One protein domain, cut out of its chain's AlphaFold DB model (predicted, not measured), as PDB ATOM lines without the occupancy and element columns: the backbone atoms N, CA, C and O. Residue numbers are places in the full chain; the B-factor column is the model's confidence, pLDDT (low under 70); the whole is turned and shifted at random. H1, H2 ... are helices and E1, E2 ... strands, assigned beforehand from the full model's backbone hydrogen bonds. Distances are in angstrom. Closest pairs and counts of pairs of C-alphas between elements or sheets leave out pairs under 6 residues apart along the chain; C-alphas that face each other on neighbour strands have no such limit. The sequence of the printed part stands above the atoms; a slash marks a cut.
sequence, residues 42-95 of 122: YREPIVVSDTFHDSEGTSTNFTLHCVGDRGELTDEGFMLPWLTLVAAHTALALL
ATOM      1  N   TYR A  42     138.647 140.109  94.510       70.88
ATOM      2  CA  TYR A  42     139.761 140.926  95.009       70.88
ATOM      3  C   TYR A  42     139.215 142.101  95.825       70.88
ATOM      4  O   TYR A  42     138.909 143.147  95.265       70.88
ATOM      5  N   ARG A  43     139.026 141.928  97.140       67.94
ATOM      6  CA  ARG A  43     138.301 142.894  97.997       67.94
ATOM      7  C   ARG A  43     139.189 143.812  98.828       67.94
ATOM      8  O   ARG A  43     138.683 144.800  99.356       67.94
ATOM      9  N   GLU A  44     140.467 143.488  98.988       72.06
ATOM     10  CA  GLU A  44     141.374 144.263  99.833       72.06
ATOM     11  C   GLU A  44     142.164 145.277  98.993       72.06
ATOM     12  O   GLU A  44     143.037 144.876  98.223       72.06
ATOM     13  N   PRO A  45     141.883 146.588  99.112       72.00
ATOM     14  CA  PRO A  45     142.653 147.609  98.418       72.00
ATOM     15  C   PRO A  45     143.990 147.868  99.114       72.00
ATOM     16  O   PRO A  45     144.033 148.192 100.303       72.00
ATOM     17  N   ILE A  46     145.077 147.835  98.349       70.94
ATOM     18  CA  ILE A  46     146.404 148.273  98.779       70.94
ATOM     19  C   ILE A  46     146.897 149.338  97.803       70.94
ATOM     20  O   ILE A  46     146.971 149.115  96.596       70.94
ATOM     21  N   VAL A  47     147.252 150.505  98.337       70.00
ATOM     22  CA  VAL A  47     147.917 151.563  97.572       70.00
ATOM     23  C   VAL A  47     149.405 151.493  97.875       70.00
ATOM     24  O   VAL A  47     149.817 151.693  99.019       70.00
ATOM     25  N   VAL A  48     150.204 151.201  96.856       70.12
ATOM     26  CA  VAL A  48     151.663 151.140  96.957       70.12
ATOM     27  C   VAL A  48     152.239 152.417  96.358       70.12
ATOM     28  O   VAL A  48     151.888 152.799  95.244       70.12
ATOM     29  N   SER A  49     153.101 153.098  97.113       71.56
ATOM     30  CA  SER A  49     153.885 154.231  96.618       71.56
ATOM     31  C   SER A  49     155.278 153.745  96.225       71.56
ATOM     32  O   SER A  49     156.118 153.512  97.098       71.56
ATOM     33  N   ASP A  50     155.526 153.607  94.929       68.19
ATOM     34  CA  ASP A  50     156.848 153.296  94.400       68.19
ATOM     35  C   ASP A  50     157.609 154.589  94.123       68.19
ATOM     36  O   ASP A  50     157.301 155.348  93.200       68.19
ATOM     37  N   THR A  51     158.620 154.847  94.947       74.81
ATOM     38  CA  THR A  51     159.487 156.016  94.809       74.81
ATOM     39  C   THR A  51     160.766 155.632  94.073       74.81
ATOM     40  O   THR A  51     161.702 155.083  94.660       74.81
ATOM     41  N   PHE A  52     160.837 155.963  92.789       69.88
ATOM     42  CA  PHE A  52     162.030 155.782  91.970       69.88
ATOM     43  C   PHE A  52     162.992 156.952  92.187       69.88
ATOM     44  O   PHE A  52     162.588 158.114  92.178       69.88
ATOM     45  N   HIS A  53     164.266 156.630  92.398       73.31
ATOM     46  CA  HIS A  53     165.354 157.602  92.443       73.31
ATOM     47  C   HIS A  53     166.273 157.314  91.262       73.31
ATOM     48  O   HIS A  53     167.029 156.341  91.291       73.31
ATOM     49  N   ASP A  54     166.182 158.134  90.222       75.31
ATOM     50  CA  ASP A  54     167.090 158.084  89.084       75.31
ATOM     51  C   ASP A  54     167.941 159.362  89.018       75.31
ATOM     52  O   ASP A  54     167.871 160.243  89.879       75.31
ATOM     53  N   SER A  55     168.825 159.440  88.023       70.50
ATOM     54  CA  SER A  55     169.671 160.618  87.816       70.50
ATOM     55  C   SER A  55     168.901 161.862  87.351       70.50
ATOM     56  O   SER A  55     169.495 162.938  87.309       70.50
ATOM     57  N   GLU A  56     167.623 161.729  86.984       72.31
ATOM     58  CA  GLU A  56     166.747 162.814  86.520       72.31
ATOM     59  C   GLU A  56     165.833 163.354  87.635       72.31
ATOM     60  O   GLU A  56     165.389 164.502  87.561       72.31
ATOM     61  N   GLY A  57     165.613 162.589  88.708       66.56
ATOM     62  CA  GLY A  57     164.941 163.052  89.915       66.56
ATOM     63  C   GLY A  57     164.327 161.937  90.760       66.56
ATOM     64  O   GLY A  57     164.519 160.743  90.541       66.56
ATOM     65  N   THR A  58     163.562 162.355  91.769       71.12
ATOM     66  CA  THR A  58     162.712 161.458  92.554       71.12
ATOM     67  C   THR A  58     161.305 161.481  91.964       71.12
ATOM     68  O   THR A  58     160.633 162.512  92.021       71.12
ATOM     69  N   SER A  59     160.845 160.355  91.422       58.47
ATOM     70  CA  SER A  59     159.479 160.186  90.916       58.47
ATOM     71  C   SER A  59     158.719 159.219  91.815       58.47
ATOM     72  O   SER A  59     159.181 158.108  92.062       58.47
ATOM     73  N   THR A  60     157.570 159.643  92.342       61.34
ATOM     74  CA  THR A  60     156.691 158.777  93.142       61.34
ATOM     75  C   THR A  60     155.505 158.369  92.286       61.34
ATOM     76  O   THR A  60     154.704 159.220  91.899       61.34
ATOM     77  N   ASN A  61     155.402 157.077  91.985       65.06
ATOM     78  CA  ASN A  61     154.231 156.493  91.353       65.06
ATOM     79  C   ASN A  61     153.357 155.844  92.428       65.06
ATOM     80  O   ASN A  61     153.864 155.213  93.352       65.06
ATOM     81  N   PHE A  62     152.048 156.011  92.321       68.12
ATOM     82  CA  PHE A  62     151.088 155.400  93.228       68.12
ATOM     83  C   PHE A  62     150.304 154.368  92.431       68.12
ATOM     84  O   PHE A  62     149.637 154.733  91.471       68.12
ATOM     85  N   THR A  63     150.354 153.099  92.818       69.44
ATOM     86  CA  THR A  63     149.612 152.028  92.139       69.44
ATOM     87  C   THR A  63     148.583 151.444  93.092       69.44
ATOM     88  O   THR A  63     148.864 151.228  94.272       69.44
ATOM     89  N   LEU A  64     147.371 151.224  92.583       71.31
ATOM     90  CA  LEU A  64     146.307 150.558  93.317       71.31
ATOM     91  C   LEU A  64     146.257 149.088  92.913       71.31
ATOM     92  O   LEU A  64     146.000 148.767  91.751       71.31
ATOM     93  N   HIS A  65     146.470 148.226  93.900       72.38
ATOM     94  CA  HIS A  65     146.328 146.785  93.773       72.38
ATOM     95  C   HIS A  65     145.126 146.322  94.591       72.38
ATOM     96  O   HIS A  65     144.961 146.731  95.744       72.38
ATOM     97  N   CYS A  66     144.312 145.440  94.021       77.81
ATOM     98  CA  CYS A  66     143.296 144.720  94.780       77.81
ATOM     99  C   CYS A  66     143.805 143.307  95.076       77.81
ATOM    100  O   CYS A  66     144.305 142.611  94.187       77.81
ATOM    101  N   VAL A  67     143.694 142.889  96.336       78.12
ATOM    102  CA  VAL A  67     144.158 141.586  96.821       78.12
ATOM    103  C   VAL A  67     142.964 140.668  97.053       78.12
ATOM    104  O   VAL A  67     141.955 141.068  97.641       78.12
ATOM    105  N   GLY A  68     143.063 139.438  96.549       76.00
ATOM    106  CA  GLY A  68     142.100 138.366  96.807       76.00
ATOM    107  C   GLY A  68     142.528 137.468  97.967       76.00
ATOM    108  O   GLY A  68     143.697 137.444  98.345       76.00
ATOM    109  N   ASP A  69     141.610 136.644  98.479       74.94
ATOM    110  CA  ASP A  69     141.811 135.789  99.672       74.94
ATOM    111  C   ASP A  69     143.019 134.828  99.595       74.94
ATOM    112  O   ASP A  69     143.463 134.277 100.602       74.94
ATOM    113  N   ARG A  70     143.553 134.590  98.391       77.56
ATOM    114  CA  ARG A  70     144.727 133.738  98.139       77.56
ATOM    115  C   ARG A  70     146.034 134.516  97.948       77.56
ATOM    116  O   ARG A  70     147.036 133.914  97.570       77.56
ATOM    117  N   GLY A  71     146.035 135.827  98.193       71.62
ATOM    118  CA  GLY A  71     147.180 136.706  97.936       71.62
ATOM    119  C   GLY A  71     147.398 137.004  96.450       71.62
ATOM    120  O   GLY A  71     148.485 137.411  96.052       71.62
ATOM    121  N   GLU A  72     146.383 136.768  95.620       78.25
ATOM    122  CA  GLU A  72     146.406 137.122  94.205       78.25
ATOM    123  C   GLU A  72     146.266 138.646  94.065       78.25
ATOM    124  O   GLU A  72     145.384 139.236  94.693       78.25
ATOM    125  N   LEU A  73     147.134 139.271  93.265       75.88
ATOM    126  CA  LEU A  73     147.156 140.719  93.028       75.88
ATOM    127  C   LEU A  73     146.581 141.023  91.644       75.88
ATOM    128  O   LEU A  73     147.051 140.462  90.654       75.88
ATOM    129  N   THR A  74     145.609 141.932  91.576       73.44
ATOM    130  CA  THR A  74     145.174 142.548  90.316       73.44
ATOM    131  C   THR A  74     145.519 144.031  90.290       73.44
ATOM    132  O   THR A  74     145.376 144.738  91.292       73.44
ATOM    133  N   ASP A  75     146.007 144.480  89.136       71.25
ATOM    134  CA  ASP A  75     146.317 145.874  88.844       71.25
ATOM    135  C   ASP A  75     145.084 146.577  88.285       71.25
ATOM    136  O   ASP A  75     144.723 146.393  87.123       71.25
ATOM    137  N   GLU A  76     144.473 147.439  89.095       68.62
ATOM    138  CA  GLU A  76     143.378 148.313  88.645       68.62
ATOM    139  C   GLU A  76     143.898 149.692  88.190       68.62
ATOM    140  O   GLU A  76     143.184 150.488  87.572       68.62
ATOM    141  N   GLY A  77     145.181 149.972  88.451       69.56
ATOM    142  CA  GLY A  77     145.867 151.191  88.037       69.56
ATOM    143  C   GLY A  77     145.460 152.446  88.821       69.56
ATOM    144  O   GLY A  77     144.540 152.464  89.632       69.56
ATOM    145  N   PHE A  78     146.185 153.541  88.585       71.50
ATOM    146  CA  PHE A  78     146.023 154.797  89.334       71.50
ATOM    147  C   PHE A  78     144.969 155.752  88.759       71.50
ATOM    148  O   PHE A  78     144.403 156.586  89.466       71.50
ATOM    149  N   MET A  79     144.708 155.644  87.455       75.94
ATOM    150  CA  MET A  79     143.933 156.635  86.706       75.94
ATOM    151  C   MET A  79     142.470 156.690  87.158       75.94
ATOM    152  O   MET A  79     141.921 157.774  87.333       75.94
ATOM    153  N   LEU A  80     141.831 155.529  87.334       76.06
ATOM    154  CA  LEU A  80     140.410 155.444  87.668       76.06
ATOM    155  C   LEU A  80     140.126 155.978  89.087       76.06
ATOM    156  O   LEU A  80     139.285 156.876  89.211       76.06
ATOM    157  N   PRO A  81     140.869 155.545  90.128       72.88
ATOM    158  CA  PRO A  81     140.749 156.126  91.464       72.88
ATOM    159  C   PRO A  81     141.002 157.637  91.469       72.88
ATOM    160  O   PRO A  81     140.179 158.402  91.978       72.88
ATOM    161  N   TRP A  82     142.074 158.091  90.813       77.44
ATOM    162  CA  TRP A  82     142.415 159.512  90.734       77.44
ATOM    163  C   TRP A  82     141.312 160.352  90.073       77.44
ATOM    164  O   TRP A  82     140.890 161.370  90.624       77.44
ATOM    165  N   LEU A  83     140.773 159.904  88.932       80.88
ATOM    166  CA  LEU A  83     139.683 160.600  88.243       80.88
ATOM    167  C   LEU A  83     138.427 160.701  89.108       80.88
ATOM    168  O   LEU A  83     137.774 161.745  89.116       80.88
ATOM    169  N   THR A  84     138.087 159.648  89.852       82.50
ATOM    170  CA  THR A  84     136.921 159.706  90.743       82.50
ATOM    171  C   THR A  84     137.113 160.647  91.916       82.50
ATOM    172  O   THR A  84     136.173 161.356  92.273       82.50
ATOM    173  N   LEU A  85     138.330 160.745  92.447       82.75
ATOM    174  CA  LEU A  85     138.651 161.703  93.491       82.75
ATOM    175  C   LEU A  85     138.541 163.150  92.987       82.75
ATOM    176  O   LEU A  85     137.919 163.990  93.642       82.75
ATOM    177  N   VAL A  86     139.067 163.433  91.789       85.06
ATOM    178  CA  VAL A  86     138.934 164.746  91.135       85.06
ATOM    179  C   VAL A  86     137.464 165.071  90.856       85.06
ATOM    180  O   VAL A  86     137.017 166.195  91.104       85.06
ATOM    181  N   ALA A  87     136.688 164.094  90.380       85.25
ATOM    182  CA  ALA A  87     135.263 164.264  90.114       85.25
ATOM    183  C   ALA A  87     134.471 164.562  91.399       85.25
ATOM    184  O   ALA A  87     133.651 165.481  91.404       85.25
ATOM    185  N   ALA A  88     134.749 163.844  92.492       86.25
ATOM    186  CA  ALA A  88     134.107 164.053  93.787       86.25
ATOM    187  C   ALA A  88     134.382 165.460  94.344       86.25
ATOM    188  O   ALA A  88     133.444 166.168  94.719       86.25
ATOM    189  N   HIS A  89     135.641 165.907  94.315       84.75
ATOM    190  CA  HIS A  89     136.022 167.261  94.729       84.75
ATOM    191  C   HIS A  89     135.349 168.338  93.884       84.75
ATOM    192  O   HIS A  89     134.781 169.293  94.422       84.75
ATOM    193  N   THR A  90     135.355 168.157  92.562       85.31
ATOM    194  CA  THR A  90     134.726 169.097  91.629       85.31
ATOM    195  C   THR A  90     133.226 169.202  91.910       85.31
ATOM    196  O   THR A  90     132.691 170.307  92.002       85.31
ATOM    197  N   ALA A  91     132.545 168.071  92.110       88.12
ATOM    198  CA  ALA A  91     131.122 168.040  92.436       88.12
ATOM    199  C   ALA A  91     130.823 168.739  93.773       88.12
ATOM    200  O   ALA A  91     129.914 169.569  93.839       88.12
ATOM    201  N   LEU A  92     131.609 168.461  94.818       88.19
ATOM    202  CA  LEU A  92     131.441 169.073  96.136       88.19
ATOM    203  C   LEU A  92     131.638 170.596  96.084       88.19
ATOM    204  O   LEU A  92     130.816 171.354  96.600       88.19
ATOM    205  N   ALA A  93     132.690 171.058  95.410       86.88
ATOM    206  CA  ALA A  93     132.979 172.478  95.259       86.88
ATOM    207  C   ALA A  93     131.911 173.206  94.423       86.88
ATOM    208  O   ALA A  93     131.522 174.331  94.752       86.88
ATOM    209  N   LEU A  94     131.369 172.566  93.382       87.56
ATOM    210  CA  LEU A  94     130.237 173.112  92.628       87.56
ATOM    211  C   LEU A  94     128.975 173.205  93.495       87.56
ATOM    212  O   LEU A  94     128.318 174.243  93.499       87.56
ATOM    213  N   LEU A  95     128.655 172.178  94.284       88.62
ATOM    214  CA  LEU A  95     127.510 172.215  95.200       88.62
ATOM    215  C   LEU A  95     127.634 173.349  96.228       88.62
ATOM    216  O   LEU A  95     126.672 174.085  96.463       88.62
TER     217      LEU A  95
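AT A GLANCE: This is residues 42 to 95 of the 122 residues of an uncharacterized protein of Nocardia wallacei (UniProt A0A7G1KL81). A long, narrow hairpin of two strands, E1 and E2, makes one bar, and the helix H1 sticks out sideways from its middle as a free arm with residues 83 to 95, roughly as a T. The short strand E3 lies beside the last residues of E2. The printed part has 54 residues, with three named strands and then one named helix; the sheet, in the order E1, E2, E3, is antiparallel. The class is mixed, helices and strands. The whole is only just loose, close to extended, with a radius of gyration of the C-alphas of 14.8 A, and flat, spanning 39 by 39 by 11 A.

HOW THE PARTS SIT: E1, residues 42 to 53, bends by 54 degrees at residue 45. It forms an antiparallel hairpin with E2, residues 58 to 68, at 162 degrees; N 46 and O 65 are 2.8 A apart, within hydrogen-bond range. E2 and E3, residues 73 to 75, form a second antiparallel hairpin, at 126 degrees, with N 66 and O 74 3.0 A apart. The three strands are a meander, each the antiparallel neighbour of the one before. H1, residues 79 to 95, only grazes the sheet, with its residues 79 to 82. In H1 every O i to N i+4 pair is within hydrogen-bond range.

IN THESE COORDINATES: E1 begins at C-alpha 42 (139.761, 140.926, 95.009) and is 30.7 A long. E2 measures 31.2 A, E3 6.7 A and H1 24.2 A. H1 ends at C-alpha 95 (127.510, 172.215, 95.200).

THE WHOLE: The C-alphas of Ser 55 and Leu 95, the two farthest apart, are 44.3 A apart. The printed part has no cut, and its three links are tight. Mean pLDDT of the printed part is 75.0; 11 residues are under 70, among them residues 59 to 63.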